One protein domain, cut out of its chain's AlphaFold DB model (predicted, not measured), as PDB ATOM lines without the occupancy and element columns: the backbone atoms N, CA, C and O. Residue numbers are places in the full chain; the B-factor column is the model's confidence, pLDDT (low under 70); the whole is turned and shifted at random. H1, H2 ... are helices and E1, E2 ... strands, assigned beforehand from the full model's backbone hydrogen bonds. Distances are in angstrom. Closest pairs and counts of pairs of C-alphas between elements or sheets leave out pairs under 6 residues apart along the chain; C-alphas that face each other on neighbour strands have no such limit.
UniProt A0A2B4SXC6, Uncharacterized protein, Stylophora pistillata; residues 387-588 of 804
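What this domain is: This is residues 387 to 588 of the 804 residues of an uncharacterized protein of Stylophora pistillata (UniProt A0A2B4SXC6). A head of loops, short helices and two small strand pairs, E1 with E2 and E3 with E4, bears a long helical hairpin, H4 and H5, that makes the longest axis. The hairpin's helices meet toward its tip and spread like a V toward the head, where H6 and H7 sit in the mouth of the V. The printed part has 202 residues with seven named helices and four named strands, in the order E1 E2 H1 H2 H3 E3 H4 H5 H6 H7 E4; both two-stranded sheets are antiparallel, and the class is mostly helix. It is elongated, 64 by 39 by 35 A, and only just compact, close to loose, with a radius of gyration of the C-alphas of 19.5 A.

Where its parts are: E1, residues 401 to 406, begins at C-alpha (191.409, 56.797, 177.041) and is 15.7 A long. E2 is residues 411 to 413, H1 420 to 423, H2 434 to 441, H3 455 to 463 and E3 470 to 473. H4, residues 482 to 504, is 31.6 A long with a kink of 40 degrees near residue 496. H5, residues 512 to 534, is 34.0 A long. H6, residues 544 to 555, is 16.7 A, and H7, residues 557 to 565, is 12.1 A. E4, residues 578 to 583, is 16.6 A and ends at C-alpha (182.852, 49.077, 179.767).

How they stand to each other: Residues 390 to 391 pair with 570 to 571, parallel. E1 and E2 form a hairpin, with N 405 and O 412 2.9 A apart. The closest C-alphas of E2 and H1, Glu 412 and Gln 422, are 6.9 A apart. Those of H2 and E4, Ser 441 and Asp 583, are 4.3 A apart. H3 is apart from E4 and H7. E3 and E4 are antiparallel, with N 579 and O 472 2.8 A apart. H4, with residues 495 to 502 alone, touches H5 in a helical hairpin, closest at C-alphas 498 and 518, 5.2 A, at 36 degrees, only just steep. H7 touches H5, closest at C-alphas 563 and 533, 4.7 A, at a steep tilt of 60 degrees. H6 and H7 touch only at the corner, closest at C-alphas 553 and 560, 5.0 A. In H2, H5, H6 and H7 every O i to N i+4 pair is within hydrogen-bond range; H3 has 3 of 5, H4 15 of 19, and H1 is too short for such a pair.

The domain as a whole: The two farthest C-alphas, Thr 417 and Gly 509, are 65.6 A apart. The printed part has no cut. The links H2 to H3 and H7 to E4 are long. Mean pLDDT of the printed part is 79.2; 39 residues are under 70, among them 455 to 469 and 476 to 485.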
ATOM      1  N   VAL A 387     186.090  55.271 175.921       92.62
ATOM      2  CA  VAL A 387     186.728  55.387 174.602       92.62
ATOM      3  C   VAL A 387     188.242  55.260 174.715       92.62
ATOM      4  O   VAL A 387     188.847  55.802 175.637       92.62
ATOM      5  N   HIS A 388     188.870  54.566 173.763       91.50
ATOM      6  CA  HIS A 388     190.313  54.305 173.740       91.50
ATOM      7  C   HIS A 388     191.010  54.890 172.511       91.50
ATOM      8  O   HIS A 388     190.404  55.131 171.471       91.50
ATOM      9  N   GLU A 389     192.328  55.041 172.634       88.12
ATOM     10  CA  GLU A 389     193.250  55.563 171.621       88.12
ATOM     11  C   GLU A 389     192.866  56.946 171.086       88.12
ATOM     12  O   GLU A 389     193.076  57.250 169.913       88.12
ATOM     13  N   TRP A 390     192.346  57.812 171.954       89.88
ATOM     14  CA  TRP A 390     191.986  59.175 171.581       89.88
ATOM     15  C   TRP A 390     192.428  60.188 172.635       89.88
ATOM     16  O   TRP A 390     191.973  60.144 173.774       89.88
ATOM     17  N   ARG A 391     193.275  61.138 172.227       88.75
ATOM     18  CA  ARG A 391     193.622  62.337 173.001       88.75
ATOM     19  C   ARG A 391     193.099  63.587 172.303       88.75
ATOM     20  O   ARG A 391     193.295  63.730 171.097       88.75
ATOM     21  N   VAL A 392     192.471  64.495 173.040       83.75
ATOM     22  CA  VAL A 392     192.023  65.798 172.526       83.75
ATOM     23  C   VAL A 392     193.213  66.742 172.365       83.75
ATOM     24  O   VAL A 392     193.273  67.497 171.394       83.75
ATOM     25  N   THR A 393     194.184  66.676 173.276       79.12
ATOM     26  CA  THR A 393     195.411  67.474 173.251       79.12
ATOM     27  C   THR A 393     196.630  66.618 172.908       79.12
ATOM     28  O   THR A 393     196.671  65.418 173.159       79.12
ATOM     29  N   SER A 394     197.684  67.237 172.371       69.75
ATOM     30  CA  SER A 394     198.972  66.563 172.129       69.75
ATOM     31  C   SER A 394     199.801  66.370 173.411       69.75
ATOM     32  O   SER A 394     201.005  66.122 173.349       69.75
ATOM     33  N   SER A 395     199.201  66.559 174.591       72.94
ATOM     34  CA  SER A 395     199.890  66.424 175.869       72.94
ATOM     35  C   SER A 395     199.992  64.954 176.259       72.94
ATOM     36  O   SER A 395     198.986  64.277 176.443       72.94
ATOM     37  N   HIS A 396     201.210  64.472 176.506       67.50
ATOM     38  CA  HIS A 396     201.428  63.125 177.047       67.50
ATOM     39  C   HIS A 396     200.891  62.934 178.476       67.50
ATOM     40  O   HIS A 396     200.862  61.805 178.960       67.50
ATOM     41  N   ARG A 397     200.477  64.015 179.159       73.69
ATOM     42  CA  ARG A 397     199.777  63.924 180.451       73.69
ATOM     43  C   ARG A 397     198.325  63.469 180.292       73.69
ATOM     44  O   ARG A 397     197.765  62.956 181.253       73.69
ATOM     45  N   GLU A 398     197.731  63.654 179.113       80.75
ATOM     46  CA  GLU A 398     196.389  63.162 178.812       80.75
ATOM     47  C   GLU A 398     196.439  61.648 178.562       80.75
ATOM     48  O   GLU A 398     197.221  61.144 177.737       80.75
ATOM     49  N   SER A 399     195.602  60.902 179.284       85.06
ATOM     50  CA  SER A 399     195.411  59.480 179.020       85.06
ATOM     51  C   SER A 399     194.914  59.287 177.591       85.06
ATOM     52  O   SER A 399     194.136  60.071 177.064       85.06
ATOM     53  N   SER A 400     195.340  58.207 176.938       86.44
ATOM     54  CA  SER A 400     194.827  57.844 175.612       86.44
ATOM     55  C   SER A 400     193.422  57.235 175.671       86.44
ATOM     56  O   SER A 400     193.016  56.577 174.723       86.44
ATOM     57  N   TYR A 401     192.729  57.351 176.797       91.31
ATOM     58  CA  TYR A 401     191.409  56.797 177.041       91.31
ATOM     59  C   TYR A 401     190.639  57.740 177.968       91.31
ATOM     60  O   TYR A 401     191.259  58.432 178.784       91.31
ATOM     61  N   GLU A 402     189.316  57.766 177.839       93.19
ATOM     62  CA  GLU A 402     188.444  58.679 178.585       93.19
ATOM     63  C   GLU A 402     187.006  58.141 178.680       93.19
ATOM     64  O   GLU A 402     186.597  57.327 177.850       93.19
ATOM     65  N   LEU A 403     186.233  58.604 179.670       93.31
ATOM     66  CA  LEU A 403     184.796  58.325 179.750       93.31
ATOM     67  C   LEU A 403     184.057  58.961 178.560       93.31
ATOM     68  O   LEU A 403     184.227  60.143 178.240       93.31
ATOM     69  N   PHE A 404     183.219  58.157 177.921       93.88
ATOM     70  CA  PHE A 404     182.422  58.483 176.751       93.88
ATOM     71  C   PHE A 404     180.951  58.202 177.041       93.88
ATOM     72  O   PHE A 404     180.579  57.082 177.398       93.88
ATOM     73  N   THR A 405     180.122  59.228 176.887       94.00
ATOM     74  CA  THR A 405     178.693  59.170 177.188       94.00
ATOM     75  C   THR A 405     177.885  59.240 175.906       94.00
ATOM     76  O   THR A 405     178.123  60.120 175.072       94.00
ATOM     77  N   MET A 406     176.910  58.347 175.778       93.75
ATOM     78  CA  MET A 406     175.970  58.307 174.663       93.75
ATOM     79  C   MET A 406     174.558  58.476 175.219       93.75
ATOM     80  O   MET A 406     174.134  57.688 176.061       93.75
ATOM     81  N   ALA A 407     173.856  59.510 174.774       93.25
ATOM     82  CA  ALA A 407     172.482  59.814 175.153       93.25
ATOM     83  C   ALA A 407     171.690  60.253 173.907       93.25
ATOM     84  O   ALA A 407     172.320  60.694 172.936       93.25
ATOM     85  N   PRO A 408     170.345  60.196 173.934       92.19
ATOM     86  CA  PRO A 408     169.501  60.701 172.847       92.19
ATOM     87  C   PRO A 408     169.779  62.176 172.531       92.19
ATOM     88  O   PRO A 408     169.828  62.580 171.377       92.19
ATOM     89  N   SER A 409     170.038  62.990 173.558       89.38
ATOM     90  CA  SER A 409     170.302  64.422 173.390       89.38
ATOM     91  C   SER A 409     171.720  64.729 172.895       89.38
ATOM     92  O   SER A 409     171.952  65.739 172.223       89.38
ATOM     93  N   ARG A 410     172.711  63.909 173.284       87.88
ATOM     94  CA  ARG A 410     174.127  64.238 173.099       87.88
ATOM     95  C   ARG A 410     175.050  63.030 173.217       87.88
ATOM     96  O   ARG A 410     174.949  62.217 174.129       87.88
ATOM     97  N   ILE A 411     176.062  63.014 172.351       91.00
ATOM     98  CA  ILE A 411     177.204  62.100 172.410       91.00
ATOM     99  C   ILE A 411     178.469  62.920 172.667       91.00
ATOM    100  O   ILE A 411     178.756  63.871 171.936       91.00
ATOM    101  N   GLU A 412     179.236  62.588 173.706       90.62
ATOM    102  CA  GLU A 412     180.450  63.338 174.040       90.62
ATOM    103  C   GLU A 412     181.453  62.567 174.905       90.62
ATOM    104  O   GLU A 412     181.125  61.591 175.577       90.62
ATOM    105  N   ARG A 413     182.697  63.060 174.931       91.31
ATOM    106  CA  ARG A 413     183.650  62.745 176.004       91.31
ATOM    107  C   ARG A 413     183.362  63.568 177.257       91.31
ATOM    108  O   ARG A 413     182.984  64.739 177.163       91.31
ATOM    109  N   ILE A 414     183.637  63.002 178.433       90.31
ATOM    110  CA  ILE A 414     183.394  63.696 179.704       90.31
ATOM    111  C   ILE A 414     184.200  64.998 179.827       90.31
ATOM    112  O   ILE A 414     183.672  65.999 180.304       90.31
ATOM    113  N   ASP A 415     185.426  65.026 179.308       86.56
ATOM    114  CA  ASP A 415     186.349  66.164 179.352       86.56
ATOM    115  C   ASP A 415     186.114  67.202 178.239       86.56
ATOM    116  O   ASP A 415     186.860  68.173 178.114       86.56
ATOM    117  N   ASN A 416     185.069  67.029 177.425       82.00
ATOM    118  CA  ASN A 416     184.732  67.985 176.380       82.00
ATOM    119  C   ASN A 416     184.236  69.314 176.979       82.00
ATOM    120  O   ASN A 416     183.128  69.384 177.520       82.00
ATOM    121  N   THR A 417     185.044  70.366 176.816       67.69
ATOM    122  CA  THR A 417     184.761  71.756 177.212       67.69
ATOM    123  C   THR A 417     184.286  72.642 176.053       67.69
ATOM    124  O   THR A 417     183.856  73.766 176.286       67.69
ATOM    125  N   ARG A 418     184.337  72.163 174.797       59.69
ATOM    126  CA  ARG A 418     184.057  72.957 173.578       59.69
ATOM    127  C   ARG A 418     182.589  72.914 173.111       59.69
ATOM    128  O   ARG A 418     182.281  73.378 172.015       59.69
ATOM    129  N   GLY A 419     181.678  72.361 173.916       58.16
ATOM    130  CA  GLY A 419     180.242  72.302 173.610       58.16
ATOM    131  C   GLY A 419     179.820  71.136 172.688       58.16
ATOM    132  O   GLY A 419     180.565  70.165 172.522       58.16
ATOM    133  N   PRO A 420     178.600  71.166 172.113       57.16
ATOM    134  CA  PRO A 420     177.966  70.022 171.435       57.16
ATOM    135  C   PRO A 420     178.577  69.635 170.073       57.16
ATOM    136  O   PRO A 420     178.249  68.587 169.530       57.16
ATOM    137  N   LYS A 421     179.516  70.419 169.530       61.62
ATOM    138  CA  LYS A 421     180.010  70.272 168.146       61.62
ATOM    139  C   LYS A 421     181.005  69.125 167.900       61.62
ATOM    140  O   LYS A 421     181.470  68.949 166.777       61.62
ATOM    141  N   GLN A 422     181.369  68.338 168.916       74.75
ATOM    142  CA  GLN A 422     182.425  67.315 168.796       74.75
ATOM    143  C   GLN A 422     182.093  66.217 167.760       74.75
ATOM    144  O   GLN A 422     182.993  65.710 167.081       74.75
ATOM    145  N   PHE A 423     180.805  65.889 167.612       82.38
ATOM    146  CA  PHE A 423     180.287  64.845 166.716       82.38
ATOM    147  C   PHE A 423     179.318  65.366 165.643       82.38
ATOM    148  O   PHE A 423     178.718  64.570 164.921       82.38
ATOM    149  N   GLU A 424     179.198  66.686 165.494       77.81
ATOM    150  CA  GLU A 424     178.308  67.314 164.514       77.81
ATOM    151  C   GLU A 424     178.632  66.832 163.084       77.81
ATOM    152  O   GLU A 424     179.791  66.819 162.660       77.81
ATOM    153  N   GLY A 425     177.608  66.366 162.357       75.94
ATOM    154  CA  GLY A 425     177.747  65.814 161.002       75.94
ATOM    155  C   GLY A 425     178.529  64.494 160.906       75.94
ATOM    156  O   GLY A 425     179.005  64.145 159.821       75.94
ATOM    157  N   ARG A 426     178.716  63.776 162.023       82.56
ATOM    158  CA  ARG A 426     179.501  62.535 162.094       82.56
ATOM    159  C   ARG A 426     178.710  61.354 162.644       82.56
ATOM    160  O   ARG A 426     178.284  60.522 161.854       82.56
ATOM    161  N   LEU A 427     178.564  61.272 163.965       87.56
ATOM    162  CA  LEU A 427     177.887  60.174 164.656       87.56
ATOM    163  C   LEU A 427     176.606  60.720 165.285       87.56
ATOM    164  O   LEU A 427     176.693  61.637 166.101       87.56
ATOM    165  N   HIS A 428     175.456  60.172 164.896       88.56
ATOM    166  CA  HIS A 428     174.152  60.547 165.448       88.56
ATOM    167  C   HIS A 428     173.639  59.462 166.412       88.56
ATOM    168  O   HIS A 428     173.971  58.291 166.213       88.56
ATOM    169  N   PRO A 429     172.807  59.795 167.416       89.75
ATOM    170  CA  PRO A 429     172.073  58.804 168.213       89.75
ATOM    171  C   PRO A 429     171.350  57.736 167.368       89.75
ATOM    172  O   PRO A 429     171.394  56.557 167.710       89.75
ATOM    173  N   ALA A 430     170.827  58.113 166.197       87.81
ATOM    174  CA  ALA A 430     170.174  57.208 165.232       87.81
ATOM    175  C   ALA A 430     171.117  56.157 164.602       87.81
ATOM    176  O   ALA A 430     170.687  55.184 163.981       87.81
ATOM    177  N   ASP A 431     172.435  56.336 164.723       86.19
ATOM    178  CA  ASP A 431     173.425  55.353 164.277       86.19
ATOM    179  C   ASP A 431     173.761  54.307 165.353       86.19
ATOM    180  O   ASP A 431     174.516  53.373 165.069       86.19
ATOM    181  N   ILE A 432     173.239  54.453 166.576       86.88
ATOM    182  CA  ILE A 432     173.593  53.628 167.732       86.88
ATOM    183  C   ILE A 432     172.351  52.877 168.208       86.88
ATOM    184  O   ILE A 432     171.422  53.479 168.742       86.88
ATOM    185  N   LYS A 433     172.353  51.548 168.059       88.00
ATOM    186  CA  LYS A 433     171.307  50.693 168.629       88.00
ATOM    187  C   LYS A 433     171.388  50.709 170.158       88.00
ATOM    188  O   LYS A 433     172.484  50.627 170.716       88.00
ATOM    189  N   LEU A 434     170.241  50.754 170.831       87.50
ATOM    190  CA  LEU A 434     170.136  50.758 172.293       87.50
ATOM    191  C   LEU A 434     170.808  49.522 172.909       87.50
ATOM    192  O   LEU A 434     171.623  49.642 173.824       87.50
ATOM    193  N   ALA A 435     170.534  48.344 172.341       84.25
ATOM    194  CA  ALA A 435     171.142  47.085 172.765       84.25
ATOM    195  C   ALA A 435     172.674  47.080 172.592       84.25
ATOM    196  O   ALA A 435     173.391  46.605 173.471       84.25
ATOM    197  N   ASP A 436     173.192  47.658 171.500       82.50
ATOM    198  CA  ASP A 436     174.637  47.736 171.256       82.50
ATOM    199  C   ASP A 436     175.317  48.697 172.243       82.50
ATOM    200  O   ASP A 436     176.414  48.411 172.736       82.50
ATOM    201  N   ALA A 437     174.670  49.824 172.570       87.06
ATOM    202  CA  ALA A 437     175.149  50.762 173.585       87.06
ATOM    203  C   ALA A 437     175.235  50.088 174.963       87.06
ATOM    204  O   ALA A 437     176.288  50.135 175.607       87.06
ATOM    205  N   MET A 438     174.170  49.391 175.370       87.25
ATOM    206  CA  MET A 438     174.123  48.624 176.617       87.25
ATOM    207  C   MET A 438     175.217  47.552 176.658       87.25
ATOM    208  O   MET A 438     176.039  47.548 177.578       87.25
ATOM    209  N   ALA A 439     175.290  46.688 175.640       83.06
ATOM    210  CA  ALA A 439     176.264  45.599 175.585       83.06
ATOM    211  C   ALA A 439     177.706  46.124 175.659       83.06
ATOM    212  O   ALA A 439     178.557  45.553 176.341       83.06
ATOM    213  N   THR A 440     177.969  47.266 175.021       83.88
ATOM    214  CA  THR A 440     179.263  47.951 175.095       83.88
ATOM    215  C   THR A 440     179.573  48.461 176.497       83.88
ATOM    216  O   THR A 440     180.707  48.330 176.960       83.88
ATOM    217  N   SER A 441     178.580  49.032 177.182       87.44
ATOM    218  CA  SER A 441     178.709  49.484 178.570       87.44
ATOM    219  C   SER A 441     179.022  48.335 179.526       87.44
ATOM    220  O   SER A 441     179.664  48.573 180.539       87.44
ATOM    221  N   ALA A 442     178.650  47.097 179.183       82.12
ATOM    222  CA  ALA A 442     178.947  45.886 179.952       82.12
ATOM    223  C   ALA A 442     180.130  45.053 179.409       82.12
ATOM    224  O   ALA A 442     180.356  43.923 179.852       82.12
ATOM    225  N   ALA A 443     180.913  45.586 178.463       78.25
ATOM    226  CA  ALA A 443     182.051  44.897 177.849       78.25
ATOM    227  C   ALA A 443     183.297  44.871 178.761       78.25
ATOM    228  O   ALA A 443     184.348  45.443 178.431       78.25
ATOM    229  N   ALA A 444     183.176  44.219 179.920       71.06
ATOM    230  CA  ALA A 444     184.203  44.175 180.963       71.06
ATOM    231  C   ALA A 444     185.478  43.440 180.514       71.06
ATOM    232  O   ALA A 444     186.577  43.770 180.945       71.06
ATOM    233  N   VAL A 445     185.376  42.464 179.605       71.75
ATOM    234  CA  VAL A 445     186.539  41.744 179.058       71.75
ATOM    235  C   VAL A 445     186.882  42.303 177.681       71.75
ATOM    236  O   VAL A 445     186.615  41.677 176.665       71.75
ATOM    237  N   SER A 446     187.455  43.504 177.621       71.88
ATOM    238  CA  SER A 446     187.912  44.119 176.364       71.88
ATOM    239  C   SER A 446     189.424  43.960 176.174       71.88
ATOM    240  O   SER A 446     190.177  43.915 177.144       71.88
ATOM    241  N   TYR A 447     189.910  43.985 174.923       70.31
ATOM    242  CA  TYR A 447     191.350  44.122 174.638       70.31
ATOM    243  C   TYR A 447     191.948  45.382 175.279       70.31
ATOM    244  O   TYR A 447     193.166  45.511 175.424       70.31
ATOM    245  N   ARG A 448     191.101  46.373 175.575       76.62
ATOM    246  CA  ARG A 448     191.477  47.686 176.089       76.62
ATOM    247  C   ARG A 448     190.580  48.000 177.274       76.62
ATOM    248  O   ARG A 448     189.384  48.218 177.113       76.62
ATOM    249  N   MET A 449     191.181  48.027 178.458       78.25
ATOM    250  CA  MET A 449     190.486  48.257 179.727       78.25
ATOM    251  C   MET A 449     191.025  49.506 180.437       78.25
ATOM    252  O   MET A 449     191.061  49.587 181.662       78.25
ATOM    253  N   GLY A 450     191.555  50.469 179.670       79.62
ATOM    254  CA  GLY A 450     192.141  51.694 180.211       79.62
ATOM    255  C   GLY A 450     193.283  51.378 181.179       79.62
ATOM    256  O   GLY A 450     194.227  50.661 180.821       79.62
ATOM    257  N   LYS A 451     193.170  51.860 182.423       72.31
ATOM    258  CA  LYS A 451     194.142  51.612 183.503       72.31
ATOM    259  C   LYS A 451     194.263  50.126 183.872       72.31
ATOM    260  O   LYS A 451     195.344  49.691 184.256       72.31
ATOM    261  N   HIS A 452     193.189  49.357 183.708       68.81
ATOM    262  CA  HIS A 452     193.097  47.944 184.094       68.81
ATOM    263  C   HIS A 452     193.571  46.980 182.995       68.81
ATOM    264  O   HIS A 452     193.467  45.765 183.131       68.81
ATOM    265  N   THR A 453     194.122  47.501 181.894       74.12
ATOM    266  CA  THR A 453     194.599  46.675 180.781       74.12
ATOM    267  C   THR A 453     195.730  45.741 181.224       74.12
ATOM    268  O   THR A 453     196.845  46.188 181.518       74.12
ATOM    269  N   LEU A 454     195.481  44.430 181.175       70.06
ATOM    270  CA  LEU A 454     196.483  43.392 181.419       70.06
ATOM    271  C   LEU A 454     197.458  43.307 180.238       70.06
ATOM    272  O   LEU A 454     197.330  42.458 179.360       70.06
ATOM    273  N   LYS A 455     198.474  44.179 180.227       67.81
ATOM    274  CA  LYS A 455     199.521  44.233 179.185       67.81
ATOM    275  C   LYS A 455     200.124  42.862 178.803       67.81
ATOM    276  O   LYS A 455     200.328  42.673 177.600       67.81
ATOM    277  N   PRO A 456     200.372  41.920 179.743       61.03
ATOM    278  CA  PRO A 456     200.852  40.571 179.421       61.03
ATOM    279  C   PRO A 456     199.925  39.796 178.484       61.03
ATOM    280  O   PRO A 456     200.358  39.185 177.511       61.03
ATOM    281  N   LEU A 457     198.626  39.843 178.781       61.84
ATOM    282  CA  LEU A 457     197.606  39.053 178.104       61.84
ATOM    283  C   LEU A 457     197.013  39.794 176.916       61.84
ATOM    284  O   LEU A 457     196.540  39.145 176.002       61.84
ATOM    285  N   GLN A 458     197.109  41.122 176.865       69.25
ATOM    286  CA  GLN A 458     196.532  41.938 175.801       69.25
ATOM    287  C   GLN A 458     196.995  41.506 174.405       69.25
ATOM    288  O   GLN A 458     196.198  41.444 173.476       69.25
ATOM    289  N   THR A 459     198.286  41.200 174.239       64.38
ATOM    290  CA  THR A 459     198.800  40.737 172.937       64.38
ATOM    291  C   THR A 459     198.191  39.386 172.579       64.38
ATOM    292  O   THR A 459     197.737  39.209 171.457       64.38
ATOM    293  N   LEU A 460     198.112  38.466 173.545       65.19
ATOM    294  CA  LEU A 460     197.477  37.165 173.355       65.19
ATOM    295  C   LEU A 460     195.971  37.296 173.092       65.19
ATOM    296  O   LEU A 460     195.465  36.616 172.220       65.19
ATOM    297  N   GLN A 461     195.265  38.180 173.794       69.62
ATOM    298  CA  GLN A 461     193.840  38.441 173.607       69.62
ATOM    299  C   GLN A 461     193.565  38.980 172.207       69.62
ATOM    300  O   GLN A 461     192.693  38.455 171.535       69.62
ATOM    301  N   ILE A 462     194.349  39.957 171.730       68.38
ATOM    302  CA  ILE A 462     194.242  40.465 170.352       68.38
ATOM    303  C   ILE A 462     194.534  39.344 169.346       68.38
ATOM    304  O   ILE A 462     193.800  39.190 168.376       68.38
ATOM    305  N   MET A 463     195.574  38.535 169.581       62.31
ATOM    306  CA  MET A 463     195.907  37.401 168.712       62.31
ATOM    307  C   MET A 463     194.786  36.359 168.671       62.31
ATOM    308  O   MET A 463     194.374  35.937 167.597       62.31
ATOM    309  N   LEU A 464     194.269  35.973 169.831       61.88
ATOM    310  CA  LEU A 464     193.176  35.019 169.967       61.88
ATOM    311  C   LEU A 464     191.805  35.639 169.670       61.88
ATOM    312  O   LEU A 464     190.801  34.949 169.774       61.88
ATOM    313  N   GLY A 465     191.738  36.931 169.346       63.22
ATOM    314  CA  GLY A 465     190.501  37.699 169.227       63.22
ATOM    315  C   GLY A 465     189.558  37.582 170.437       63.22
ATOM    316  O   GLY A 465     188.361  37.806 170.299       63.22
ATOM    317  N   ILE A 466     190.079  37.319 171.639       64.56
ATOM    318  CA  ILE A 466     189.303  37.249 172.886       64.56
ATOM    319  C   ILE A 466     189.081  38.660 173.440       64.56
ATOM    320  O   ILE A 466     189.938  39.197 174.147       64.56
ATOM    321  N   GLY A 467     187.944  39.266 173.111       62.62
ATOM    322  CA  GLY A 467     187.542  40.561 173.653       62.62
ATOM    323  C   GLY A 467     186.104  40.921 173.283       62.62
ATOM    324  O   GLY A 467     185.690  40.720 172.150       62.62
ATOM    325  N   MET A 468     185.365  41.473 174.241       62.34
ATOM    326  CA  MET A 468     183.968  41.915 174.138       62.34
ATOM    327  C   MET A 468     183.835  43.410 173.797       62.34
ATOM    328  O   MET A 468     182.732  43.938 173.739       62.34
ATOM    329  N   GLY A 469     184.949  44.128 173.611       64.12
ATOM    330  CA  GLY A 469     184.920  45.545 173.240       64.12
ATOM    331  C   GLY A 469     184.350  45.763 171.834       64.12
ATOM    332  O   GLY A 469     184.582  44.954 170.934       64.12
ATOM    333  N   THR A 470     183.657  46.882 171.625       73.00
ATOM    334  CA  THR A 470     183.070  47.232 170.320       73.00
ATOM    335  C   THR A 470     183.903  48.273 169.572       73.00
ATOM    336  O   THR A 470     184.729  48.995 170.143       73.00
ATOM    337  N   ALA A 471     183.650  48.378 168.269       79.94
ATOM    338  CA  ALA A 471     184.197  49.415 167.412       79.94
ATOM    339  C   ALA A 471     183.071  50.100 166.622       79.94
ATOM    340  O   ALA A 471     182.502  49.501 165.708       79.94
ATOM    341  N   ILE A 472     182.790  51.370 166.928       83.12
ATOM    342  CA  ILE A 472     181.759  52.170 166.249       83.12
ATOM    343  C   ILE A 472     182.415  53.072 165.201       83.12
ATOM    344  O   ILE A 472     183.431  53.721 165.454       83.12
ATOM    345  N   LYS A 473     181.842  53.132 163.997       85.12
ATOM    346  CA  LYS A 473     182.299  54.045 162.939       85.12
ATOM    347  C   LYS A 473     181.753  55.446 163.218       85.12
ATOM    348  O   LYS A 473     180.544  55.627 163.223       85.12
ATOM    349  N   ALA A 474     182.626  56.435 163.373       82.19
ATOM    350  CA  ALA A 474     182.238  57.823 163.649       82.19
ATOM    351  C   ALA A 474     182.149  58.692 162.376       82.19
ATOM    352  O   ALA A 474     182.392  59.894 162.427       82.19
ATOM    353  N   GLU A 475     181.880  58.094 161.212       76.69
ATOM    354  CA  GLU A 475     181.737  58.800 159.928       76.69
ATOM    355  C   GLU A 475     180.292  58.683 159.400       76.69
ATOM    356  O   GLU A 475     179.666  57.626 159.563       76.69
ATOM    357  N   PRO A 476     179.780  59.724 158.713       66.00
ATOM    358  CA  PRO A 476     178.371  59.823 158.337       66.00
ATOM    359  C   PRO A 476     177.906  58.714 157.381       66.00
ATOM    360  O   PRO A 476     178.652  58.263 156.503       66.00
ATOM    361  N   ARG A 477     176.631  58.305 157.522       59.50
ATOM    362  CA  ARG A 477     175.956  57.286 156.687       59.50
ATOM    363  C   ARG A 477     176.023  57.580 155.186       59.50
ATOM    364  O   ARG A 477     176.282  56.661 154.415       59.50
ATOM    365  N   SER A 478     175.895  58.840 154.773       50.16
ATOM    366  CA  SER A 478     175.870  59.246 153.356       50.16
ATOM    367  C   SER A 478     177.150  58.911 152.572       50.16
ATOM    368  O   SER A 478     177.113  58.760 151.355       50.16
ATOM    369  N   ARG A 479     178.291  58.712 153.247       53.00
ATOM    370  CA  ARG A 479     179.543  58.249 152.614       53.00
ATOM    371  C   ARG A 479     179.599  56.730 152.379       53.00
ATOM    372  O   ARG A 479     180.605  56.243 151.866       53.00
ATOM    373  N   ARG A 480     178.550  55.975 152.734       55.47
ATOM    374  CA  ARG A 480     178.464  54.501 152.643       55.47
ATOM    375  C   ARG A 480     177.738  54.003 151.381       55.47
ATOM    376  O   ARG A 480     177.109  52.949 151.429       55.47
ATOM    377  N   GLY A 481     177.806  54.732 150.266       59.47
ATOM    378  CA  GLY A 481     177.188  54.298 149.005       59.47
ATOM    379  C   GLY A 481     177.733  52.954 148.496       59.47
ATOM    380  O   GLY A 481     178.847  52.551 148.852       59.47
ATOM    381  N   CYS A 482     176.972  52.283 147.624       63.19
ATOM    382  CA  CYS A 482     177.334  50.997 147.007       63.19
ATOM    383  C   CYS A 482     178.752  51.016 146.398       63.19
ATOM    384  O   CYS A 482     179.553  50.111 146.635       63.19
ATOM    385  N   PHE A 483     179.132  52.125 145.754       64.81
ATOM    386  CA  PHE A 483     180.477  52.331 145.210       64.81
ATOM    387  C   PHE A 483     181.591  52.233 146.269       64.81
ATOM    388  O   PHE A 483     182.627  51.623 146.026       64.81
ATOM    389  N   SER A 484     181.382  52.765 147.479       65.56
ATOM    390  CA  SER A 484     182.372  52.667 148.561       65.56
ATOM    391  C   SER A 484     182.555  51.223 149.036       65.56
ATOM    392  O   SER A 484     183.674  50.826 149.359       65.56
ATOM    393  N   ARG A 485     181.472  50.432 149.073       68.25
ATOM    394  CA  ARG A 485     181.531  49.002 149.412       68.25
ATOM    395  C   ARG A 485     182.244  48.216 148.314       68.25
ATOM    396  O   ARG A 485     183.128  47.421 148.616       68.25
ATOM    397  N   PHE A 486     181.935  48.505 147.054       73.06
ATOM    398  CA  PHE A 486     182.588  47.895 145.899       73.06
ATOM    399  C   PHE A 486     184.103  48.144 145.890       73.06
ATOM    400  O   PHE A 486     184.883  47.202 145.777       73.06
ATOM    401  N   VAL A 487     184.542  49.390 146.108       72.00
ATOM    402  CA  VAL A 487     185.976  49.720 146.190       72.00
ATOM    403  C   VAL A 487     186.644  49.024 147.384       72.00
ATOM    404  O   VAL A 487     187.776  48.558 147.257       72.00
ATOM    405  N   ALA A 488     185.959  48.893 148.526       69.56
ATOM    406  CA  ALA A 488     186.472  48.140 149.671       69.56
ATOM    407  C   ALA A 488     186.691  46.658 149.322       69.56
ATOM    408  O   ALA A 488     187.788  46.137 149.529       69.56
ATOM    409  N   VAL A 489     185.698  46.001 148.716       73.75
ATOM    410  CA  VAL A 489     185.789  44.595 148.278       73.75
ATOM    411  C   VAL A 489     186.908  44.408 147.254       73.75
ATOM    412  O   VAL A 489     187.727  43.500 147.403       73.75
ATOM    413  N   ILE A 490     187.024  45.306 146.270       76.19
ATOM    414  CA  ILE A 490     188.133  45.285 145.309       76.19
ATOM    415  C   ILE A 490     189.475  45.433 146.020       76.19
ATOM    416  O   ILE A 490     190.401  44.691 145.712       76.19
ATOM    417  N   SER A 491     189.602  46.343 146.988       70.19
ATOM    418  CA  SER A 491     190.862  46.521 147.718       70.19
ATOM    419  C   SER A 491     191.297  45.250 148.465       70.19
ATOM    420  O   SER A 491     192.492  44.970 148.549       70.19
ATOM    421  N   HIS A 492     190.337  44.443 148.936       72.50
ATOM    422  CA  HIS A 492     190.593  43.135 149.545       72.50
ATOM    423  C   HIS A 492     190.976  42.073 148.520       72.50
ATOM    424  O   HIS A 492     191.952  41.348 148.724       72.50
ATOM    425  N   LEU A 493     190.265  42.021 147.391       73.88
ATOM    426  CA  LEU A 493     190.601  41.126 146.284       73.88
ATOM    427  C   LEU A 493     192.010  41.408 145.755       73.88
ATOM    428  O   LEU A 493     192.790  40.479 145.583       73.88
ATOM    429  N   VAL A 494     192.378  42.679 145.584       75.38
ATOM    430  CA  VAL A 494     193.703  43.103 145.105       75.38
ATOM    431  C   VAL A 494     194.834  42.644 146.031       75.38
ATOM    432  O   VAL A 494     195.927  42.369 145.538       75.38
ATOM    433  N   LEU A 495     194.604  42.510 147.344       72.00
ATOM    434  CA  LEU A 495     195.628  41.995 148.260       72.00
ATOM    435  C   LEU A 495     195.797  40.475 148.176       72.00
ATOM    436  O   LEU A 495     196.925  39.980 148.210       72.00
ATOM    437  N   ALA A 496     194.691  39.736 148.116       73.00
ATOM    438  CA  ALA A 496     194.728  38.276 148.103       73.00
ATOM    439  C   ALA A 496     195.147  37.722 146.734       73.00
ATOM    440  O   ALA A 496     195.812  36.689 146.660       73.00
ATOM    441  N   LEU A 497     194.804  38.431 145.654       79.31
ATOM    442  CA  LEU A 497     195.017  38.003 144.276       79.31
ATOM    443  C   LEU A 497     196.483  37.630 143.967       79.31
ATOM    444  O   LEU A 497     196.687  36.544 143.438       79.31
ATOM    445  N   PRO A 498     197.520  38.414 144.329       75.88
ATOM    446  CA  PRO A 498     198.912  38.007 144.133       75.88
ATOM    447  C   PRO A 498     199.251  36.661 144.781       75.88
ATOM    448  O   PRO A 498     199.918  35.851 144.151       75.88
ATOM    449  N   ILE A 499     198.775  36.403 146.006       76.56
ATOM    450  CA  ILE A 499     199.043  35.150 146.732       76.56
ATOM    451  C   ILE A 499     198.268  33.985 146.105       76.56
ATOM    452  O   ILE A 499     198.827  32.907 145.940       76.56
ATOM    453  N   LEU A 500     197.012  34.208 145.711       79.75
ATOM    454  CA  LEU A 500     196.173  33.207 145.045       79.75
ATOM    455  C   LEU A 500     196.695  32.840 143.649       79.75
ATOM    456  O   LEU A 500     196.603  31.690 143.233       79.75
ATOM    457  N   LEU A 501     197.270  33.804 142.926       77.06
ATOM    458  CA  LEU A 501     197.836  33.583 141.596       77.06
ATOM    459  C   LEU A 501     199.214  32.905 141.639       77.06
ATOM    460  O   LEU A 501     199.585  32.280 140.646       77.06
ATOM    461  N   LEU A 502     199.963  32.991 142.751       76.38
ATOM    462  CA  LEU A 502     201.318  32.426 142.860       76.38
ATOM    463  C   LEU A 502     201.400  30.965 142.392       76.38
ATOM    464  O   LEU A 502     202.278  30.655 141.588       76.38
ATOM    465  N   PRO A 503     200.498  30.059 142.802       74.69
ATOM    466  CA  PRO A 503     200.639  28.659 142.428       74.69
ATOM    467  C   PRO A 503     199.959  28.318 141.090       74.69
ATOM    468  O   PRO A 503     200.097  27.197 140.611       74.69
ATOM    469  N   LEU A 504     199.284  29.282 140.444       73.62
ATOM    470  CA  LEU A 504     198.827  29.179 139.048       73.62
ATOM    471  C   LEU A 504     199.931  29.512 138.040       73.62
ATOM    472  O   LEU A 504     199.863  29.066 136.897       73.62
ATOM    473  N   ILE A 505     200.953  30.272 138.444       73.31
ATOM    474  CA  ILE A 505     202.052  30.695 137.564       73.31
ATOM    475  C   ILE A 505     202.768  29.497 136.911       73.31
ATOM    476  O   ILE A 505     202.924  29.530 135.689       73.31
ATOM    477  N   PRO A 506     203.139  28.416 137.633       67.88
ATOM    478  CA  PRO A 506     203.765  27.244 137.013       67.88
ATOM    479  C   PRO A 506     202.840  26.520 136.024       67.88
ATOM    480  O   PRO A 506     203.292  26.053 134.983       67.88
ATOM    481  N   ILE A 507     201.538  26.462 136.327       69.19
ATOM    482  CA  ILE A 507     200.518  25.781 135.511       69.19
ATOM    483  C   ILE A 507     200.261  26.549 134.206       69.19
ATOM    484  O   ILE A 507     200.075  25.949 133.151       69.19
ATOM    485  N   LEU A 508     200.304  27.883 134.259       71.56
ATOM    486  CA  LEU A 508     200.107  28.779 133.116       71.56
ATOM    487  C   LEU A 508     201.379  28.985 132.269       71.56
ATOM    488  O   LEU A 508     201.384  29.817 131.364       71.56
ATOM    489  N   GLY A 509     202.469  28.261 132.557       65.06
ATOM    490  CA  GLY A 509     203.747  28.405 131.849       65.06
ATOM    491  C   GLY A 509     204.489  29.711 132.158       65.06
ATOM    492  O   GLY A 509     205.317  30.164 131.367       65.06
ATOM    493  N   GLY A 510     204.184  30.352 133.289       65.44
ATOM    494  CA  GLY A 510     204.813  31.593 133.717       65.44
ATOM    495  C   GLY A 510     206.237  31.386 134.242       65.44
ATOM    496  O   GLY A 510     206.516  30.476 135.017       65.44
ATOM    497  N   SER A 511     207.154  32.265 133.834       69.94
ATOM    498  CA  SER A 511     208.541  32.294 134.320       69.94
ATOM    499  C   SER A 511     208.649  32.732 135.786       69.94
ATOM    500  O   SER A 511     207.814  33.502 136.259       69.94
ATOM    501  N   GLU A 512     209.767  32.401 136.439       71.19
ATOM    502  CA  GLU A 512     210.117  32.809 137.814       71.19
ATOM    503  C   GLU A 512     209.994  34.330 138.080       71.19
ATOM    504  O   GLU A 512     209.687  34.757 139.192       71.19
ATOM    505  N   VAL A 513     210.121  35.155 137.034       77.12
ATOM    506  CA  VAL A 513     209.912  36.616 137.059       77.12
ATOM    507  C   VAL A 513     208.509  37.015 137.546       77.12
ATOM    508  O   VAL A 513     208.341  38.057 138.181       77.12
ATOM    509  N   TRP A 514     207.476  36.213 137.272       77.44
ATOM    510  CA  TRP A 514     206.114  36.507 137.729       77.44
ATOM    511  C   TRP A 514     205.964  36.340 139.243       77.44
ATOM    512  O   TRP A 514     205.275  37.145 139.870       77.44
ATOM    513  N   ASN A 515     206.681  35.383 139.840       75.69
ATOM    514  CA  ASN A 515     206.720  35.206 141.293       75.69
ATOM    515  C   ASN A 515     207.378  36.415 141.973       75.69
ATOM    516  O   ASN A 515     206.855  36.924 142.963       75.69
ATOM    517  N   GLU A 516     208.484  36.926 141.415       78.12
ATOM    518  CA  GLU A 516     209.140  38.140 141.927       78.12
ATOM    519  C   GLU A 516     208.202  39.349 141.893       78.12
ATOM    520  O   GLU A 516     208.070  40.068 142.883       78.12
ATOM    521  N   ARG A 517     207.505  39.559 140.769       83.00
ATOM    522  CA  ARG A 517     206.551  40.667 140.622       83.00
ATOM    523  C   ARG A 517     205.400  40.572 141.623       83.00
ATOM    524  O   ARG A 517     205.039  41.594 142.202       83.00
ATOM    525  N   ALA A 518     204.863  39.374 141.858       80.25
ATOM    526  CA  ALA A 518     203.791  39.153 142.829       80.25
ATOM    527  C   ALA A 518     204.236  39.478 144.268       80.25
ATOM    528  O   ALA A 518     203.531  40.189 144.986       80.25
ATOM    529  N   VAL A 519     205.434  39.034 144.670       81.75
ATOM    530  CA  VAL A 519     205.998  39.325 146.001       81.75
ATOM    531  C   VAL A 519     206.281  40.819 146.172       81.75
ATOM    532  O   VAL A 519     205.905  41.401 147.191       81.75
ATOM    533  N   ILE A 520     206.899  41.468 145.179       84.56
ATOM    534  CA  ILE A 520     207.171  42.914 145.221       84.56
ATOM    535  C   ILE A 520     205.861  43.699 145.332       84.56
ATOM    536  O   ILE A 520     205.767  44.607 146.156       84.56
ATOM    537  N   PHE A 521     204.840  43.335 144.555       84.62
ATOM    538  CA  PHE A 521     203.531  43.980 144.613       84.62
ATOM    539  C   PHE A 521     202.896  43.870 146.009       84.62
ATOM    540  O   PHE A 521     202.455  44.881 146.561       84.62
ATOM    541  N   PHE A 522     202.916  42.677 146.616       82.62
ATOM    542  CA  PHE A 522     202.414  42.463 147.977       82.62
ATOM    543  C   PHE A 522     203.152  43.333 149.009       82.62
ATOM    544  O   PHE A 522     202.518  44.005 149.826       82.62
ATOM    545  N   LEU A 523     204.488  43.386 148.941       84.00
ATOM    546  CA  LEU A 523     205.304  44.206 149.844       84.00
ATOM    547  C   LEU A 523     205.029  45.705 149.676       84.00
ATOM    548  O   LEU A 523     204.906  46.420 150.670       84.00
ATOM    549  N   VAL A 524     204.892  46.189 148.438       87.00
ATOM    550  CA  VAL A 524     204.554  47.595 148.160       87.00
ATOM    551  C   VAL A 524     203.184  47.940 148.737       87.00
ATOM    552  O   VAL A 524     203.055  48.950 149.430       87.00
ATOM    553  N   PHE A 525     202.175  47.096 148.519       84.25
ATOM    554  CA  PHE A 525     200.839  47.312 149.073       84.25
ATOM    555  C   PHE A 525     200.848  47.341 150.606       84.25
ATOM    556  O   PHE A 525     200.232  48.220 151.217       84.25
ATOM    557  N   PHE A 526     201.564  46.408 151.240       83.19
ATOM    558  CA  PHE A 526     201.703  46.358 152.694       83.19
ATOM    559  C   PHE A 526     202.376  47.624 153.246       83.19
ATOM    560  O   PHE A 526     201.892  48.213 154.218       83.19
ATOM    561  N   CYS A 527     203.433  48.106 152.585       85.69
ATOM    562  CA  CYS A 527     204.098  49.364 152.924       85.69
ATOM    563  C   CYS A 527     203.155  50.568 152.791       85.69
ATOM    564  O   CYS A 527     203.059  51.371 153.718       85.69
ATOM    565  N   VAL A 528     202.418  50.684 151.681       88.62
ATOM    566  CA  VAL A 528     201.448  51.773 151.466       88.62
ATOM    567  C   VAL A 528     200.338  51.735 152.519       88.62
ATOM    568  O   VAL A 528     200.030  52.762 153.121       88.62
ATOM    569  N   SER A 529     199.787  50.555 152.806       87.50
ATOM    570  CA  SER A 529     198.753  50.378 153.832       87.50
ATOM    571  C   SER A 529     199.252  50.775 155.220       87.50
ATOM    572  O   SER A 529     198.536  51.439 155.966       87.50
ATOM    573  N   THR A 530     200.502  50.435 155.545       86.50
ATOM    574  CA  THR A 530     201.141  50.815 156.811       86.50
ATOM    575  C   THR A 530     201.345  52.323 156.912       86.50
ATOM    576  O   THR A 530     201.056  52.908 157.955       86.50
ATOM    577  N   LEU A 531     201.781  52.977 155.830       88.25
ATOM    578  CA  LEU A 531     201.921  54.433 155.792       88.25
ATOM    579  C   LEU A 531     200.575  55.128 156.018       88.25
ATOM    580  O   LEU A 531     200.495  56.029 156.847       88.25
ATOM    581  N   ILE A 532     199.507  54.675 155.353       89.75
ATOM    582  CA  ILE A 532     198.153  55.213 155.558       89.75
ATOM    583  C   ILE A 532     197.689  54.972 157.003       89.75
ATOM    584  O   ILE A 532     197.118  55.867 157.624       89.75
ATOM    585  N   ALA A 533     197.967  53.792 157.565       88.69
ATOM    586  CA  ALA A 533     197.545  53.413 158.911       88.69
ATOM    587  C   ALA A 533     198.119  54.322 160.010       88.69
ATOM    588  O   ALA A 533     197.417  54.600 160.983       88.69
ATOM    589  N   VAL A 534     199.355  54.817 159.859       88.31
ATOM    590  CA  VAL A 534     200.022  55.677 160.859       88.31
ATOM    591  C   VAL A 534     199.730  57.171 160.694       88.31
ATOM    592  O   VAL A 534     200.098  57.961 161.562       88.31
ATOM    593  N   MET A 535     199.067  57.587 159.612       88.06
ATOM    594  CA  MET A 535     198.783  59.004 159.377       88.06
ATOM    595  C   MET A 535     197.798  59.585 160.418       88.06
ATOM    596  O   MET A 535     196.873  58.894 160.869       88.06
ATOM    597  N   PRO A 536     197.969  60.865 160.809       86.06
ATOM    598  CA  PRO A 536     197.116  61.516 161.799       86.06
ATOM    599  C   PRO A 536     195.761  61.923 161.206       86.06
ATOM    600  O   PRO A 536     195.678  62.402 160.073       86.06
ATOM    601  N   THR A 537     194.699  61.778 162.004       87.62
ATOM    602  CA  THR A 537     193.302  61.984 161.572       87.62
ATOM    603  C   THR A 537     192.480  62.920 162.458       87.62
ATOM    604  O   THR A 537     191.312  63.152 162.145       87.62
ATOM    605  N   GLY A 538     193.052  63.454 163.542       83.75
ATOM    606  CA  GLY A 538     192.325  64.217 164.565       83.75
ATOM    607  C   GLY A 538     192.342  65.740 164.399       83.75
ATOM    608  O   GLY A 538     191.921  66.449 165.311       83.75
ATOM    609  N   ALA A 539     192.798  66.273 163.259       83.50
ATOM    610  CA  ALA A 539     192.843  67.721 163.049       83.50
ATOM    611  C   ALA A 539     191.439  68.358 163.066       83.50
ATOM    612  O   ALA A 539     190.460  67.757 162.621       83.50
ATOM    613  N   GLU A 540     191.354  69.592 163.566       77.94
ATOM    614  CA  GLU A 540     190.101  70.354 163.659       77.94
ATOM    615  C   GLU A 540     189.531  70.678 162.270       77.94
ATOM    616  O   GLU A 540     188.368  70.397 162.002       77.94
ATOM    617  N   ASN A 541     190.389  71.138 161.352       80.00
ATOM    618  CA  ASN A 541     190.050  71.398 159.953       80.00
ATOM    619  C   ASN A 541     190.740  70.371 159.041       80.00
ATOM    620  O   ASN A 541     191.909  70.561 158.675       80.00
ATOM    621  N   PRO A 542     190.066  69.259 158.693       79.19
ATOM    622  CA  PRO A 542     190.677  68.212 157.893       79.19
ATOM    623  C   PRO A 542     190.951  68.676 156.460       79.19
ATOM    624  O   PRO A 542     190.111  69.270 155.792       79.19
ATOM    625  N   ARG A 543     192.153  68.373 155.961       85.06
ATOM    626  CA  ARG A 543     192.506  68.560 154.543       85.06
ATOM    627  C   ARG A 543     191.921  67.424 153.695       85.06
ATOM    628  O   ARG A 543     191.629  66.349 154.213       85.06
ATOM    629  N   CYS A 544     191.859  67.601 152.372       85.12
ATOM    630  CA  CYS A 544     191.369  66.571 151.439       85.12
ATOM    631  C   CYS A 544     192.049  65.200 151.630       85.12
ATOM    632  O   CYS A 544     191.383  64.167 151.643       85.12
ATOM    633  N   TRP A 545     193.368  65.177 151.851       84.25
ATOM    634  CA  TRP A 545     194.095  63.925 152.090       84.25
ATOM    635  C   TRP A 545     193.682  63.241 153.403       84.25
ATOM    636  O   TRP A 545     193.670  62.016 153.465       84.25
ATOM    637  N   GLN A 546     193.298  63.997 154.442       85.00
ATOM    638  CA  GLN A 546     192.813  63.411 155.695       85.00
ATOM    639  C   GLN A 546     191.460  62.745 155.487       85.00
ATOM    640  O   GLN A 546     191.251  61.659 156.011       85.00
ATOM    641  N   HIS A 547     190.566  63.330 154.685       85.31
ATOM    642  CA  HIS A 547     189.314  62.663 154.320       85.31
ATOM    643  C   HIS A 547     189.562  61.316 153.632       85.31
ATOM    644  O   HIS A 547     188.927  60.329 153.997       85.31
ATOM    645  N   PHE A 548     190.534  61.254 152.717       87.00
ATOM    646  CA  PHE A 548     190.946  59.999 152.087       87.00
ATOM    647  C   PHE A 548     191.506  58.989 153.103       87.00
ATOM    648  O   PHE A 548     191.057  57.848 153.139       87.00
ATOM    649  N   VAL A 549     192.420  59.402 153.989       89.38
ATOM    650  CA  VAL A 549     192.987  58.520 155.029       89.38
ATOM    651  C   VAL A 549     191.903  57.987 155.969       89.38
ATOM    652  O   VAL A 549     191.874  56.792 156.260       89.38
ATOM    653  N   ARG A 550     190.979  58.845 156.418       89.12
ATOM    654  CA  ARG A 550     189.848  58.447 157.271       89.12
ATOM    655  C   ARG A 550     188.949  57.439 156.552       89.12
ATOM    656  O   ARG A 550     188.586  56.428 157.148       89.12
ATOM    657  N   TRP A 551     188.663  57.659 155.266       86.50
ATOM    658  CA  TRP A 551     187.925  56.706 154.434       86.50
ATOM    659  C   TRP A 551     188.655  55.360 154.315       86.50
ATOM    660  O   TRP A 551     188.024  54.321 154.507       86.50
ATOM    661  N   CYS A 552     189.975  55.359 154.092       86.62
ATOM    662  CA  CYS A 552     190.782  54.136 154.034       86.62
ATOM    663  C   CYS A 552     190.752  53.365 155.359       86.62
ATOM    664  O   CYS A 552     190.583  52.154 155.349       86.62
ATOM    665  N   ILE A 553     190.859  54.045 156.505       87.94
ATOM    666  CA  ILE A 553     190.780  53.403 157.830       87.94
ATOM    667  C   ILE A 553     189.409  52.739 158.048       87.94
ATOM    668  O   ILE A 553     189.317  51.656 158.633       87.94
ATOM    669  N   VAL A 554     188.331  53.368 157.571       83.69
ATOM    670  CA  VAL A 554     186.971  52.833 157.714       83.69
ATOM    671  C   VAL A 554     186.692  51.696 156.733       83.69
ATOM    672  O   VAL A 554     186.019  50.744 157.117       83.69
ATOM    673  N   ASN A 555     187.189  51.753 155.500       80.88
ATOM    674  CA  ASN A 555     186.766  50.831 154.440       80.88
ATOM    675  C   ASN A 555     187.799  49.755 154.088       80.88
ATOM    676  O   ASN A 555     187.408  48.680 153.653       80.88
ATOM    677  N   VAL A 556     189.094  49.987 154.320       81.19
ATOM    678  CA  VAL A 556     190.158  49.018 154.023       81.19
ATOM    679  C   VAL A 556     190.541  48.275 155.306       81.19
ATOM    680  O   VAL A 556     191.275  48.798 156.146       81.19
ATOM    681  N   TYR A 557     190.073  47.030 155.456       79.00
ATOM    682  CA  TYR A 557     190.348  46.176 156.629       79.00
ATOM    683  C   TYR A 557     191.837  46.115 157.003       79.00
ATOM    684  O   TYR A 557     192.173  46.287 158.168       79.00
ATOM    685  N   HIS A 558     192.750  45.958 156.039       78.38
ATOM    686  CA  HIS A 558     194.186  45.852 156.336       78.38
ATOM    687  C   HIS A 558     194.762  47.129 156.951       78.38
ATOM    688  O   HIS A 558     195.525  47.051 157.908       78.38
ATOM    689  N   VAL A 559     194.356  48.305 156.463       85.62
ATOM    690  CA  VAL A 559     194.761  49.592 157.050       85.62
ATOM    691  C   VAL A 559     194.262  49.685 158.492       85.62
ATOM    692  O   VAL A 559     195.015  50.090 159.376       85.62
ATOM    693  N   ARG A 560     193.018  49.263 158.747       83.38
ATOM    694  CA  ARG A 560     192.438  49.227 160.094       83.38
ATOM    695  C   ARG A 560     193.203  48.291 161.028       83.38
ATOM    696  O   ARG A 560     193.606  48.724 162.101       83.38
ATOM    697  N   VAL A 561     193.430  47.046 160.610       78.19
ATOM    698  CA  VAL A 561     194.133  46.028 161.405       78.19
ATOM    699  C   VAL A 561     195.572  46.451 161.686       78.19
ATOM    700  O   VAL A 561     196.030  46.339 162.818       78.19
ATOM    701  N   ILE A 562     196.284  46.999 160.694       79.94
ATOM    702  CA  ILE A 562     197.644  47.518 160.900       79.94
ATOM    703  C   ILE A 562     197.619  48.684 161.893       79.94
ATOM    704  O   ILE A 562     198.437  48.724 162.809       79.94
ATOM    705  N   ARG A 563     196.666  49.615 161.760       86.31
ATOM    706  CA  ARG A 563     196.520  50.739 162.695       86.31
ATOM    707  C   ARG A 563     196.268  50.260 164.127       86.31
ATOM    708  O   ARG A 563     196.850  50.812 165.060       86.31
ATOM    709  N   GLU A 564     195.439  49.232 164.285       78.31
ATOM    710  CA  GLU A 564     195.125  48.590 165.564       78.31
ATOM    711  C   GLU A 564     196.349  47.867 166.157       78.31
ATOM    712  O   GLU A 564     196.676  48.076 167.326       78.31
ATOM    713  N   LEU A 565     197.093  47.106 165.346       74.81
ATOM    714  CA  LEU A 565     198.339  46.436 165.744       74.81
ATOM    715  C   LEU A 565     199.404  47.441 166.213       74.81
ATOM    716  O   LEU A 565     200.127  47.188 167.179       74.81
ATOM    717  N   LEU A 566     199.494  48.589 165.533       77.94
ATOM    718  CA  LEU A 566     200.439  49.664 165.842       77.94
ATOM    719  C   LEU A 566     199.981  50.595 166.969       77.94
ATOM    720  O   LEU A 566     200.772  51.438 167.390       77.94
ATOM    721  N   ARG A 567     198.753  50.429 167.481       78.06
ATOM    722  CA  ARG A 567     198.181  51.216 168.589       78.06
ATOM    723  C   ARG A 567     198.255  52.720 168.344       78.06
ATOM    724  O   ARG A 567     198.676  53.497 169.204       78.06
ATOM    725  N   VAL A 568     197.905  53.132 167.126       84.19
ATOM    726  CA  VAL A 568     198.000  54.537 166.725       84.19
ATOM    727  C   VAL A 568     196.949  55.358 167.471       84.19
ATOM    728  O   VAL A 568     195.761  55.307 167.147       84.19
ATOM    729  N   VAL A 569     197.401  56.170 168.425       85.62
ATOM    730  CA  VAL A 569     196.549  57.118 169.150       85.62
ATOM    731  C   VAL A 569     196.119  58.244 168.209       85.62
ATOM    732  O   VAL A 569     196.940  58.879 167.550       85.62
ATOM    733  N   ASN A 570     194.813  58.491 168.121       88.06
ATOM    734  CA  ASN A 570     194.268  59.651 167.431       88.06
ATOM    735  C   ASN A 570     194.446  60.892 168.307       88.06
ATOM    736  O   ASN A 570     193.898  60.957 169.405       88.06
ATOM    737  N   GLU A 571     195.196  61.872 167.812       87.12
ATOM    738  CA  GLU A 571     195.455  63.129 168.512       87.12
ATOM    739  C   GLU A 571     194.699  64.282 167.851       87.12
ATOM    740  O   GLU A 571     194.817  64.506 166.641       87.12
ATOM    741  N   GLY A 572     193.940  65.013 168.662       86.31
ATOM    742  CA  GLY A 572     193.229  66.226 168.290       86.31
ATOM    743  C   GLY A 572     191.729  66.196 168.612       86.31
ATOM    744  O   GLY A 572     191.179  65.170 169.032       86.31
ATOM    745  N   PRO A 573     191.043  67.338 168.423       83.31
ATOM    746  CA  PRO A 573     189.648  67.519 168.826       83.31
ATOM    747  C   PRO A 573     188.659  66.709 167.978       83.31
ATOM    748  O   PRO A 573     187.560  66.408 168.438       83.31
ATOM    749  N   THR A 574     189.040  66.337 166.752       86.62
ATOM    750  CA  THR A 574     188.202  65.513 165.878       86.62
ATOM    751  C   THR A 574     188.246  64.045 166.332       86.62
ATOM    752  O   THR A 574     189.344  63.474 166.386       86.62
ATOM    753  N   PRO A 575     187.091  63.392 166.591       89.00
ATOM    754  CA  PRO A 575     187.027  61.968 166.904       89.00
ATOM    755  C   PRO A 575     187.745  61.085 165.877       89.00
ATOM    756  O   PRO A 575     187.783  61.406 164.675       89.00
ATOM    757  N   PRO A 576     188.305  59.946 166.323       90.56
ATOM    758  CA  PRO A 576     188.891  58.966 165.422       90.56
ATOM    759  C   PRO A 576     187.833  58.440 164.436       90.56
ATOM    760  O   PRO A 576     186.650  58.417 164.765       90.56
ATOM    761  N   PRO A 577     188.225  57.985 163.231       89.19
ATOM    762  CA  PRO A 577     187.278  57.407 162.264       89.19
ATOM    763  C   PRO A 577     186.530  56.184 162.806       89.19
ATOM    764  O   PRO A 577     185.412  55.888 162.389       89.19
ATOM    765  N   ILE A 578     187.176  55.468 163.728       88.62
ATOM    766  CA  ILE A 578     186.639  54.313 164.437       88.62
ATOM    767  C   ILE A 578     186.871  54.554 165.925       88.62
ATOM    768  O   ILE A 578     188.010  54.749 166.352       88.62
ATOM    769  N   LEU A 579     185.789  54.556 166.693       89.25
ATOM    770  CA  LEU A 579     185.791  54.636 168.146       89.25
ATOM    771  C   LEU A 579     185.893  53.222 168.702       89.25
ATOM    772  O   LEU A 579     185.010  52.404 168.461       89.25
ATOM    773  N   TYR A 580     186.955  52.946 169.450       88.00
ATOM    774  CA  TYR A 580     187.079  51.704 170.204       88.00
ATOM    775  C   TYR A 580     186.517  51.929 171.599       88.00
ATOM    776  O   TYR A 580     187.058  52.757 172.337       88.00
ATOM    777  N   LEU A 581     185.450  51.209 171.937       88.81
ATOM    778  CA  LEU A 581     184.717  51.373 173.186       88.81
ATOM    779  C   LEU A 581     184.786  50.102 174.044       88.81
ATOM    780  O   LEU A 581     184.908  48.984 173.539       88.81
ATOM    781  N   SER A 582     184.714  50.281 175.357       89.75
ATOM    782  CA  SER A 582     184.604  49.210 176.354       89.75
ATOM    783  C   SER A 582     183.682  49.631 177.499       89.75
ATOM    784  O   SER A 582     183.231  50.778 177.515       89.75
ATOM    785  N   ASP A 583     183.543  48.767 178.508       89.06
ATOM    786  CA  ASP A 583     182.852  49.077 179.767       89.06
ATOM    787  C   ASP A 583     183.302  50.434 180.354       89.06
ATOM    788  O   ASP A 583     184.492  50.792 180.299       89.06
ATOM    789  N   GLY A 584     182.342  51.223 180.844       83.88
ATOM    790  CA  GLY A 584     182.588  52.527 181.470       83.88
ATOM    791  C   GLY A 584     183.286  52.408 182.826       83.88
ATOM    792  O   GLY A 584     184.106  53.262 183.167       83.88
ATOM    793  N   GLY A 585     183.108  51.277 183.515       82.25
ATOM    794  CA  GLY A 585     183.759  50.927 184.778       82.25
ATOM    795  C   GLY A 585     185.285  50.832 184.701       82.25
ATOM    796  O   GLY A 585     185.960  50.880 185.725       82.25
ATOM    797  N   HIS A 586     185.868  50.791 183.498       85.25
ATOM    798  CA  HIS A 586     187.316  50.942 183.305       85.25
ATOM    799  C   HIS A 586     187.840  52.355 183.614       85.25
ATOM    800  O   HIS A 586     189.059  52.545 183.728       85.25
ATOM    801  N   ILE A 587     186.938  53.333 183.731       87.56
ATOM    802  CA  ILE A 587     187.214  54.695 184.191       87.56
ATOM    803  C   ILE A 587     186.435  55.001 185.455       87.56
ATOM    804  O   ILE A 587     187.044  55.399 186.449       87.56
ATOM    805  N   GLU A 588     185.120  54.829 185.406       88.12
ATOM    806  CA  GLU A 588     184.206  55.229 186.461       88.12
ATOM    807  C   GLU A 588     183.020  54.268 186.502       88.12
ATOM    808  O   GLU A 588     182.294  54.117 185.525       88.12
TER     809      GLU A 588